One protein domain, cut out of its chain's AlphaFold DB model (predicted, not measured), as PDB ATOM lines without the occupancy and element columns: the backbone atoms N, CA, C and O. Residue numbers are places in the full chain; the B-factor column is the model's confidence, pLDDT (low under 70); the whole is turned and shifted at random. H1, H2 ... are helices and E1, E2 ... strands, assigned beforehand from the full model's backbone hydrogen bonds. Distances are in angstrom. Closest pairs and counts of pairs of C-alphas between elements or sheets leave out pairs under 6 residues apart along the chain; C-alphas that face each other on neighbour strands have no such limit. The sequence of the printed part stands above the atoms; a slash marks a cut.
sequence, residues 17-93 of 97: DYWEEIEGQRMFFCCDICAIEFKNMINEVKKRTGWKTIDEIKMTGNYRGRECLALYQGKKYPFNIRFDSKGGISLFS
ATOM      1  N   ASP A  17      23.520  18.712   1.015       95.81
ATOM      2  CA  ASP A  17      23.187  18.423   2.411       95.81
ATOM      3  C   ASP A  17      23.829  19.407   3.401       95.81
ATOM      4  O   ASP A  17      23.816  19.172   4.611       95.81
ATOM      5  N   TYR A  18      24.356  20.533   2.912       97.56
ATOM      6  CA  TYR A  18      25.053  21.494   3.754       97.56
ATOM      7  C   TYR A  18      24.078  22.458   4.437       97.56
ATOM      8  O   TYR A  18      23.184  23.035   3.815       97.56
ATOM      9  N   TRP A  19      24.273  22.663   5.737       95.69
ATOM     10  CA  TRP A  19      23.474  23.575   6.550       95.69
ATOM     11  C   TRP A  19      24.392  24.449   7.391       95.69
ATOM     12  O   TRP A  19      25.277  23.929   8.061       95.69
ATOM     13  N   GLU A  20      24.122  25.749   7.414       96.31
ATOM     14  CA  GLU A  20      24.904  26.732   8.174       96.31
ATOM     15  C   GLU A  20      23.960  27.714   8.871       96.31
ATOM     16  O   GLU A  20      22.872  28.016   8.366       96.31
ATOM     17  N   GLU A  21      24.367  28.222  10.032       95.19
ATOM     18  CA  GLU A  21      23.661  29.306  10.708       95.19
ATOM     19  C   GLU A  21      24.238  30.661  10.281       95.19
ATOM     20  O   GLU A  21      25.402  30.974  10.530       95.19
ATOM     21  N   ILE A  22      23.412  31.486   9.637       92.44
ATOM     22  CA  ILE A  22      23.783  32.834   9.197       92.44
ATOM     23  C   ILE A  22      22.731  33.806   9.721       92.44
ATOM     24  O   ILE A  22      21.539  33.623   9.486       92.44
ATOM     25  N   GLU A  23      23.167  34.847  10.437       89.25
ATOM     26  CA  GLU A  23      22.274  35.858  11.032       89.25
ATOM     27  C   GLU A  23      21.185  35.248  11.941       89.25
ATOM     28  O   GLU A  23      20.031  35.677  11.919       89.25
ATOM     29  N   GLY A  24      21.538  34.217  12.722       90.56
ATOM     30  CA  GLY A  24      20.615  33.521  13.631       90.56
ATOM     31  C   GLY A  24      19.557  32.666  12.926       90.56
ATOM     32  O   GLY A  24      18.580  32.249  13.545       90.56
ATOM     33  N   GLN A  25      19.722  32.417  11.626       92.12
ATOM     34  CA  GLN A  25      18.829  31.585  10.833       92.12
ATOM     35  C   GLN A  25      19.602  30.411  10.245       92.12
ATOM     36  O   GLN A  25      20.603  30.587   9.552       92.12
ATOM     37  N   ARG A  26      19.102  29.199  10.491       93.69
ATOM     38  CA  ARG A  26      19.626  27.981   9.874       93.69
ATOM     39  C   ARG A  26      19.182  27.918   8.413       93.69
ATOM     40  O   ARG A  26      17.984  27.921   8.133       93.69
ATOM     41  N   MET A  27      20.140  27.877   7.493       94.69
ATOM     42  CA  MET A  27      19.907  27.927   6.047       94.69
ATOM     43  C   MET A  27      20.499  26.707   5.349       94.69
ATOM     44  O   MET A  27      21.532  26.187   5.769       94.69
ATOM     45  N   PHE A  28      19.840  26.271   4.275       94.88
ATOM     46  CA  PHE A  28      20.319  25.200   3.410       94.88
ATOM     47  C   PHE A  28      21.199  25.746   2.283       94.88
ATOM     48  O   PHE A  28      20.861  26.741   1.628       94.88
ATOM     49  N   PHE A  29      22.288  25.037   2.008       96.31
ATOM     50  CA  PHE A  29      23.166  25.242   0.866       96.31
ATOM     51  C   PHE A  29      23.486  23.896   0.211       96.31
ATOM     52  O   PHE A  29      23.532  22.857   0.863       96.31
ATOM     53  N   CYS A  30      23.755  23.901  -1.093       96.25
ATOM     54  CA  CYS A  30      24.151  22.671  -1.785       96.25
ATOM     55  C   CYS A  30      25.577  22.214  -1.431       96.25
ATOM     56  O   CYS A  30      25.910  21.050  -1.629       96.25
ATOM     57  N   CYS A  31      26.418  23.132  -0.942       97.00
ATOM     58  CA  CYS A  31      27.784  22.892  -0.481       97.00
ATOM     59  C   CYS A  31      28.245  24.003   0.479       97.00
ATOM     60  O   CYS A  31      27.606  25.054   0.593       97.00
ATOM     61  N   ASP A  32      29.391  23.781   1.113       97.62
ATOM     62  CA  ASP A  32      30.091  24.728   1.983       97.62
ATOM     63  C   ASP A  32      30.510  26.018   1.260       97.62
ATOM     64  O   ASP A  32      30.337  27.112   1.795       97.62
ATOM     65  N   ILE A  33      30.980  25.923   0.010       97.44
ATOM     66  CA  ILE A  33      31.374  27.096  -0.786       97.44
ATOM     67  C   ILE A  33      30.204  28.069  -0.958       97.44
ATOM     68  O   ILE A  33      30.380  29.270  -0.778       97.44
ATOM     69  N   CYS A  34      28.991  27.577  -1.224       96.12
ATOM     70  CA  CYS A  34      27.809  28.437  -1.310       96.12
ATOM     71  C   CYS A  34      27.499  29.133   0.028       96.12
ATOM     72  O   CYS A  34      27.074  30.288   0.036       96.12
ATOM     73  N   ALA A  35      27.732  28.482   1.168       97.31
ATOM     74  CA  ALA A  35      27.569  29.142   2.462       97.31
ATOM     75  C   ALA A  35      28.618  30.249   2.674       97.31
ATOM     76  O   ALA A  35      28.281  31.340   3.141       97.31
ATOM     77  N   ILE A  36      29.870  30.003   2.268       97.88
ATOM     78  CA  ILE A  36      30.960  30.990   2.305       97.88
ATOM     79  C   ILE A  36      30.636  32.194   1.410       97.88
ATOM     80  O   ILE A  36      30.713  33.333   1.876       97.88
ATOM     81  N   GLU A  37      30.221  31.958   0.163       97.50
ATOM     82  CA  GLU A  37      29.800  32.997  -0.787       97.50
ATOM     83  C   GLU A  37      28.705  33.882  -0.188       97.50
ATOM     84  O   GLU A  37      28.802  35.113  -0.192       97.50
ATOM     85  N   PHE A  38      27.681  33.255   0.396       97.00
ATOM     86  CA  PHE A  38      26.571  33.970   1.010       97.00
ATOM     87  C   PHE A  38      27.021  34.806   2.206       97.00
ATOM     88  O   PHE A  38      26.712  35.994   2.281       97.00
ATOM     89  N   LYS A  39      27.806  34.226   3.117       97.50
ATOM     90  CA  LYS A  39      28.339  34.935   4.288       97.50
ATOM     91  C   LYS A  39      29.198  36.134   3.881       97.50
ATOM     92  O   LYS A  39      29.049  37.216   4.450       97.50
ATOM     93  N   ASN A  40      30.045  35.969   2.868       98.12
ATOM     94  CA  ASN A  40      30.881  37.044   2.340       98.12
ATOM     95  C   ASN A  40      30.038  38.162   1.721       98.12
ATOM     96  O   ASN A  40      30.283  39.333   2.008       98.12
ATOM     97  N   MET A  41      29.011  37.819   0.938       97.88
ATOM     98  CA  MET A  41      28.073  38.795   0.380       97.88
ATOM     99  C   MET A  41      27.368  39.601   1.478       97.88
ATOM    100  O   MET A  41      27.346  40.828   1.408       97.88
ATOM    101  N   ILE A  42      26.824  38.937   2.505       97.56
ATOM    102  CA  ILE A  42      26.146  39.603   3.629       97.56
ATOM    103  C   ILE A  42      27.096  40.569   4.344       97.56
ATOM    104  O   ILE A  42      26.735  41.722   4.588       97.56
ATOM    105  N   ASN A  43      28.319  40.128   4.638       98.00
ATOM    106  CA  ASN A  43      29.324  40.962   5.293       98.00
ATOM    107  C   ASN A  43      29.699  42.186   4.450       98.00
ATOM    108  O   ASN A  43      29.809  43.288   4.986       98.00
ATOM    109  N   GLU A  44      29.860  42.014   3.137       98.38
ATOM    110  CA  GLU A  44      30.214  43.111   2.236       98.38
ATOM    111  C   GLU A  44      29.071  44.129   2.104       98.38
ATOM    112  O   GLU A  44      29.318  45.334   2.167       98.38
ATOM    113  N   VAL A  45      27.813  43.673   2.026       98.12
ATOM    114  CA  VAL A  45      26.640  44.563   2.053       98.12
ATOM    115  C   VAL A  45      26.606  45.366   3.350       98.12
ATOM    116  O   VAL A  45      26.503  46.592   3.303       98.12
ATOM    117  N   LYS A  46      26.739  44.717   4.513       97.88
ATOM    118  CA  LYS A  46      26.758  45.406   5.816       97.88
ATOM    119  C   LYS A  46      27.894  46.421   5.922       97.88
ATOM    120  O   LYS A  46      27.679  47.535   6.389       97.88
ATOM    121  N   LYS A  47      29.090  46.062   5.449       98.25
ATOM    122  CA  LYS A  47      30.262  46.945   5.432       98.25
ATOM    123  C   LYS A  47      30.025  48.204   4.594       98.25
ATOM    124  O   LYS A  47      30.377  49.289   5.044       98.25
ATOM    125  N   ARG A  48      29.442  48.075   3.398       97.62
ATOM    126  CA  ARG A  48      29.204  49.206   2.478       97.62
ATOM    127  C   ARG A  48      28.050  50.100   2.914       97.62
ATOM    128  O   ARG A  48      28.136  51.316   2.801       97.62
ATOM    129  N   THR A  49      26.985  49.497   3.430       97.56
ATOM    130  CA  THR A  49      25.757  50.212   3.813       97.56
ATOM    131  C   THR A  49      25.767  50.723   5.253       97.56
ATOM    132  O   THR A  49      24.944  51.565   5.619       97.56
ATOM    133  N   GLY A  50      26.644  50.180   6.101       98.06
ATOM    134  CA  GLY A  50      26.618  50.382   7.549       98.06
ATOM    135  C   GLY A  50      25.442  49.690   8.252       98.06
ATOM    136  O   GLY A  50      25.206  49.942   9.437       98.06
ATOM    137  N   TRP A  51      24.668  48.847   7.559       97.69
ATOM    138  CA  TRP A  51      23.524  48.163   8.161       97.69
ATOM    139  C   TRP A  51      23.982  47.083   9.144       97.69
ATOM    140  O   TRP A  51      24.898  46.309   8.872       97.69
ATOM    141  N   LYS A  52      23.311  47.001  10.299       95.19
ATOM    142  CA  LYS A  52      23.593  45.962  11.302       95.19
ATOM    143  C   LYS A  52      22.959  44.622  10.940       95.19
ATOM    144  O   LYS A  52      23.522  43.579  11.267       95.19
ATOM    145  N   THR A  53      21.817  44.658  10.264       94.88
ATOM    146  CA  THR A  53      21.040  43.493   9.829       94.88
ATOM    147  C   THR A  53      20.567  43.693   8.395       94.88
ATOM    148  O   THR A  53      20.582  44.805   7.871       94.88
ATOM    149  N   ILE A  54      20.153  42.600   7.762       96.50
ATOM    150  CA  ILE A  54      19.531  42.604   6.440       96.50
ATOM    151  C   ILE A  54      18.193  41.884   6.579       96.50
ATOM    152  O   ILE A  54      18.129  40.766   7.099       96.50
ATOM    153  N   ASP A  55      17.122  42.533   6.138       95.81
ATOM    154  CA  ASP A  55      15.775  41.991   6.273       95.81
ATOM    155  C   ASP A  55      15.498  40.971   5.174       95.81
ATOM    156  O   ASP A  55      14.897  39.930   5.444       95.81
ATOM    157  N   GLU A  56      15.961  41.241   3.952       96.00
ATOM    158  CA  GLU A  56      15.750  40.394   2.780       96.00
ATOM    159  C   GLU A  56      16.895  40.529   1.764       96.00
ATOM    160  O   GLU A  56      17.413  41.624   1.534       96.00
ATOM    161  N   ILE A  57      17.255  39.407   1.135       95.88
ATOM    162  CA  ILE A  57      18.097  39.352  -0.062       95.88
ATOM    163  C   ILE A  57      17.286  38.715  -1.186       95.88
ATOM    164  O   ILE A  57      16.870  37.559  -1.091       95.88
ATOM    165  N   LYS A  58      17.122  39.456  -2.281       94.38
ATOM    166  CA  LYS A  58      16.661  38.916  -3.564       94.38
ATOM    167  C   LYS A  58      17.850  38.766  -4.487       94.38
ATOM    168  O   LYS A  58      18.724  39.628  -4.497       94.38
ATOM    169  N   MET A  59      17.870  37.689  -5.259       93.00
ATOM    170  CA  MET A  59      18.996  37.372  -6.123       93.00
ATOM    171  C   MET A  59      18.542  36.600  -7.354       93.00
ATOM    172  O   MET A  59      17.758  35.653  -7.253       93.00
ATOM    173  N   THR A  60      19.073  36.994  -8.502       90.81
ATOM    174  CA  THR A  60      18.876  36.350  -9.801       90.81
ATOM    175  C   THR A  60      20.224  36.219 -10.513       90.81
ATOM    176  O   THR A  60      21.208  36.857 -10.145       90.81
ATOM    177  N   GLY A  61      20.297  35.361 -11.530       88.25
ATOM    178  CA  GLY A  61      21.526  35.128 -12.295       88.25
ATOM    179  C   GLY A  61      22.217  33.807 -11.955       88.25
ATOM    180  O   GLY A  61      21.601  32.883 -11.426       88.25
ATOM    181  N   ASN A  62      23.489  33.678 -12.341       86.06
ATOM    182  CA  ASN A  62      24.242  32.421 -12.261       86.06
ATOM    183  C   ASN A  62      25.745  32.663 -12.011       86.06
ATOM    184  O   ASN A  62      26.152  33.736 -11.570       86.06
ATOM    185  N   TYR A  63      26.594  31.665 -12.280       78.50
ATOM    186  CA  TYR A  63      28.042  31.754 -12.053       78.50
ATOM    187  C   TYR A  63      28.730  32.908 -12.809       78.50
ATOM    188  O   TYR A  63      29.795  33.358 -12.395       78.50
ATOM    189  N   ARG A  64      28.141  33.413 -13.903       84.25
ATOM    190  CA  ARG A  64      28.680  34.550 -14.670       84.25
ATOM    191  C   ARG A  64      28.463  35.899 -13.988       84.25
ATOM    192  O   ARG A  64      29.031  36.889 -14.438       84.25
ATOM    193  N   GLY A  65      27.656  35.941 -12.935       88.25
ATOM    194  CA  GLY A  65      27.237  37.160 -12.260       88.25
ATOM    195  C   GLY A  65      25.825  37.013 -11.723       88.25
ATOM    196  O   GLY A  65      24.978  36.355 -12.338       88.25
ATOM    197  N   ARG A  66      25.597  37.612 -10.558       94.31
ATOM    198  CA  ARG A  66      24.289  37.666  -9.920       94.31
ATOM    199  C   ARG A  66      23.901  39.111  -9.668       94.31
ATOM    200  O   ARG A  66      24.708  39.870  -9.134       94.31
ATOM    201  N   GLU A  67      22.674  39.440 -10.042       95.69
ATOM    202  CA  GLU A  67      22.016  40.684  -9.674       95.69
ATOM    203  C   GLU A  67      21.309  40.460  -8.343       95.69
ATOM    204  O   GLU A  67      20.544  39.506  -8.173       95.69
ATOM    205  N   CYS A  68      21.585  41.336  -7.389       96.62
ATOM    206  CA  CYS A  68      21.105  41.236  -6.028       96.62
ATOM    207  C   CYS A  68      20.414  42.530  -5.603       96.62
ATOM    208  O   CYS A  68      20.795  43.631  -6.000       96.62
ATOM    209  N   LEU A  69      19.425  42.391  -4.725       97.25
ATOM    210  CA  LEU A  69      18.794  43.495  -4.017       97.25
ATOM    211  C   LEU A  69      18.748  43.160  -2.529       97.25
ATOM    212  O   LEU A  69      17.998  42.271  -2.117       97.25
ATOM    213  N   ALA A  70      19.527  43.893  -1.735       97.62
ATOM    214  CA  ALA A  70      19.430  43.857  -0.283       97.62
ATOM    215  C   ALA A  70      18.434  44.898   0.231       97.62
ATOM    216  O   ALA A  70      18.366  46.023  -0.274       97.62
ATOM    217  N   LEU A  71      17.663  44.513   1.244       97.69
ATOM    218  CA  LEU A  71      16.624  45.333   1.857       97.69
ATOM    219  C   LEU A  71      16.852  45.449   3.365       97.69
ATOM    220  O   LEU A  71      17.113  44.450   4.037       97.69
ATOM    221  N   TYR A  72      16.705  46.662   3.893       97.38
ATOM    222  CA  TYR A  72      16.725  46.940   5.330       97.38
ATOM    223  C   TYR A  72      15.830  48.136   5.651       97.38
ATOM    224  O   TYR A  72      16.066  49.238   5.157       97.38
ATOM    225  N   GLN A  73      14.792  47.933   6.465       95.88
ATOM    226  CA  GLN A  73      13.857  48.977   6.907       95.88
ATOM    227  C   GLN A  73      13.326  49.848   5.749       95.88
ATOM    228  O   GLN A  73      13.269  51.073   5.834       95.88
ATOM    229  N   GLY A  74      12.986  49.211   4.625       94.38
ATOM    230  CA  GLY A  74      12.496  49.882   3.414       94.38
ATOM    231  C   GLY A  74      13.578  50.504   2.521       94.38
ATOM    232  O   GLY A  74      13.274  50.880   1.389       94.38
ATOM    233  N   LYS A  75      14.838  50.568   2.969       97.00
ATOM    234  CA  LYS A  75      15.979  50.956   2.129       97.00
ATOM    235  C   LYS A  75      16.383  49.809   1.212       97.00
ATOM    236  O   LYS A  75      16.238  48.639   1.565       97.00
ATOM    237  N   LYS A  76      16.906  50.167   0.043       97.44
ATOM    238  CA  LYS A  76      17.329  49.254  -1.019       97.44
ATOM    239  C   LYS A  76      18.813  49.441  -1.289       97.44
ATOM    240  O   LYS A  76      19.273  50.576  -1.343       97.44
ATOM    241  N   TYR A  77      19.523  48.337  -1.471       97.81
ATOM    242  CA  TYR A  77      20.910  48.323  -1.913       97.81
ATOM    243  C   TYR A  77      21.052  47.307  -3.055       97.81
ATOM    244  O   TYR A  77      21.173  46.104  -2.799       97.81
ATOM    245  N   PRO A  78      20.891  47.755  -4.308       97.62
ATOM    246  CA  PRO A  78      21.044  46.931  -5.503       97.62
ATOM    247  C   PRO A  78      22.526  46.786  -5.880       97.62
ATOM    248  O   PRO A  78      23.302  47.739  -5.819       97.62
ATOM    249  N   PHE A  79      22.943  45.588  -6.273       97.94
ATOM    250  CA  PHE A  79      24.332  45.341  -6.654       97.94
ATOM    251  C   PHE A  79      24.475  44.119  -7.556       97.94
ATOM    252  O   PHE A  79      23.655  43.206  -7.542       97.94
ATOM    253  N   ASN A  80      25.570  44.092  -8.304       97.12
ATOM    254  CA  ASN A  80      26.071  42.939  -9.030       97.12
ATOM    255  C   ASN A  80      27.224  42.288  -8.270       97.12
ATOM    256  O   ASN A  80      28.133  42.980  -7.802       97.12
ATOM    257  N   ILE A  81      27.228  40.957  -8.204       97.44
ATOM    258  CA  ILE A  81      28.276  40.192  -7.522       97.44
ATOM    259  C   ILE A  81      28.775  39.002  -8.349       97.44
ATOM    260  O   ILE A  81      28.012  38.328  -9.048       97.44
ATOM    261  N   ARG A  82      30.080  38.729  -8.256       97.12
ATOM    262  CA  ARG A  82      30.719  37.484  -8.707       97.12
ATOM    263  C   ARG A  82      31.617  36.937  -7.612       97.12
ATOM    264  O   ARG A  82      32.212  37.703  -6.853       97.12
ATOM    265  N   PHE A  83      31.741  35.617  -7.590       96.44
ATOM    266  CA  PHE A  83      32.601  34.899  -6.660       96.44
ATOM    267  C   PHE A  83      33.735  34.186  -7.403       96.44
ATOM    268  O   PHE A  83      33.649  33.956  -8.612       96.44
ATOM    269  N   ASP A  84      34.826  33.898  -6.703       95.94
ATOM    270  CA  ASP A  84      35.878  32.986  -7.145       95.94
ATOM    271  C   ASP A  84      35.575  31.536  -6.722       95.94
ATOM    272  O   ASP A  84      34.591  31.255  -6.041       95.94
ATOM    273  N   SER A  85      36.430  30.588  -7.114       94.12
ATOM    274  CA  SER A  85      36.227  29.161  -6.826       94.12
ATOM    275  C   SER A  85      36.326  28.774  -5.344       94.12
ATOM    276  O   SER A  85      36.026  27.633  -5.004       94.12
ATOM    277  N   LYS A  86      36.752  29.689  -4.466       96.19
ATOM    278  CA  LYS A  86      36.835  29.503  -3.008       96.19
ATOM    279  C   LYS A  86      35.737  30.272  -2.264       96.19
ATOM    280  O   LYS A  86      35.756  30.326  -1.037       96.19
ATOM    281  N   GLY A  87      34.805  30.882  -2.994       95.31
ATOM    282  CA  GLY A  87      33.722  31.694  -2.451       95.31
ATOM    283  C   GLY A  87      34.127  33.115  -2.044       95.31
ATOM    284  O   GLY A  87      33.357  33.814  -1.379       95.31
ATOM    285  N   GLY A  88      35.325  33.565  -2.426       97.69
ATOM    286  CA  GLY A  88      35.745  34.960  -2.295       97.69
ATOM    287  C   GLY A  88      35.015  35.853  -3.297       97.69
ATOM    288  O   GLY A  88      34.628  35.400  -4.369       97.69
ATOM    289  N   ILE A  89      34.801  37.128  -2.969       97.75
ATOM    290  CA  ILE A  89      34.146  38.078  -3.882       97.75
ATOM    291  C   ILE A  89      35.169  38.562  -4.915       97.75
ATOM    292  O   ILE A  89      36.106  39.279  -4.572       97.75
ATOM    293  N   SER A  90      34.970  38.202  -6.183       97.25
ATOM    294  CA  SER A  90      35.825  38.625  -7.302       97.25
ATOM    295  C   SER A  90      35.334  39.909  -7.978       97.25
ATOM    296  O   SER A  90      36.121  40.634  -8.585       97.25
ATOM    297  N   LEU A  91      34.040  40.217  -7.860       96.50
ATOM    298  CA  LEU A  91      33.445  41.484  -8.285       96.50
ATOM    299  C   LEU A  91      32.316  41.861  -7.325       96.50
ATOM    300  O   LEU A  91      31.450  41.031  -7.059       96.50
ATOM    301  N   PHE A  92      32.281  43.122  -6.904       97.62
ATOM    302  CA  PHE A  92      31.119  43.742  -6.273       97.62
ATOM    303  C   PHE A  92      30.914  45.130  -6.880       97.62
ATOM    304  O   PHE A  92      31.771  46.000  -6.719       97.62
ATOM    305  N   SER A  93      29.800  45.337  -7.577       96.75
ATOM    306  CA  SER A  93      29.450  46.623  -8.184       96.75
ATOM    307  C   SER A  93      28.079  47.049  -7.700       96.75
ATOM    308  O   SER A  93      27.100  46.362  -7.971       96.75
TER     309      SER A  93
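AT A GLANCE: This is residues 17 to 93 of the 97 residues of an uncharacterized protein of archaeon 13_1_20CM_2_51_12 (UniProt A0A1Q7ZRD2). A twisted sheet of four strands, E3 to E6, curls round one long helix, H1, which covers one face of it. A small two-strand hairpin, E1 and E2, sits beside the first part of H1 and is apart from the four-strand sheet. The printed part has 77 residues, with one named helix and six named strands in the order E1 E2 H1 E3 E4 E5 E6; the larger sheet has the order E3 - E4 - E5 - E6, and both sheets are antiparallel. The class is mixed, helices and strands. The whole is compact and rounded, with a radius of gyration of the C-alphas of 12.1 A and spans of 33 by 28 by 19 A.

HOW THE PARTS SIT: E3, residues 56 to 62, E4, residues 65 to 72, E5, residues 75 to 83, and E6, residues 89 to 93, form a meander, each strand the antiparallel neighbour of the one before. E3 and E6 are its edge strands. N 60 and O 67 are 2.9 A apart between E3 and E4, N 68 and O 79 are 2.8 A apart between E4 and E5, and N 80 and O 93 are 2.8 A apart between E5 and E6, each within hydrogen-bond range. E5 bends by 52 degrees at residue 80. H1, residues 32 to 49, is on this sheet, two layers in all. Its closest C-alphas to E5 are those of Glu 37 and Phe 83, 6.8 A apart; to E6, those of Asn 40 and Ile 89, 7.1 A. In H1 every O i to N i+4 pair is within hydrogen-bond range. E1, residues 18 to 22, and E2, residues 25 to 29, are an antiparallel hairpin, with N 27 and O 20 within hydrogen-bond range at 2.9 A. The closest C-alphas of E1 and H1 are those of Tyr 18 and Asp 32, 6.2 A apart.

IN THESE COORDINATES: E5 is the longest strand by residues, 24.7 A from first to last C-alpha; E4 measures 22.7 A, E3 19.0 A and E6 10.7 A. H1 measures 25.9 A, from C-alpha 32 at (30.091, 24.728, 1.983) to C-alpha 49 at (25.757, 50.212, 3.813). E1 and E2 measure 12.6 A each, and E1 begins with C-alpha 18 at (25.053, 21.494, 3.754). E6 ends with C-alpha 93 at (29.450, 46.623, -8.184).

THE WHOLE: The two C-alphas farthest apart are those of Asp 17 and Lys 75, 33.3 A. The printed part has no cut. The link from H1 to E3 is short, the other links are tight, and no link is long. The mean pLDDT of the printed part is 95.5, and no printed residue is under 70.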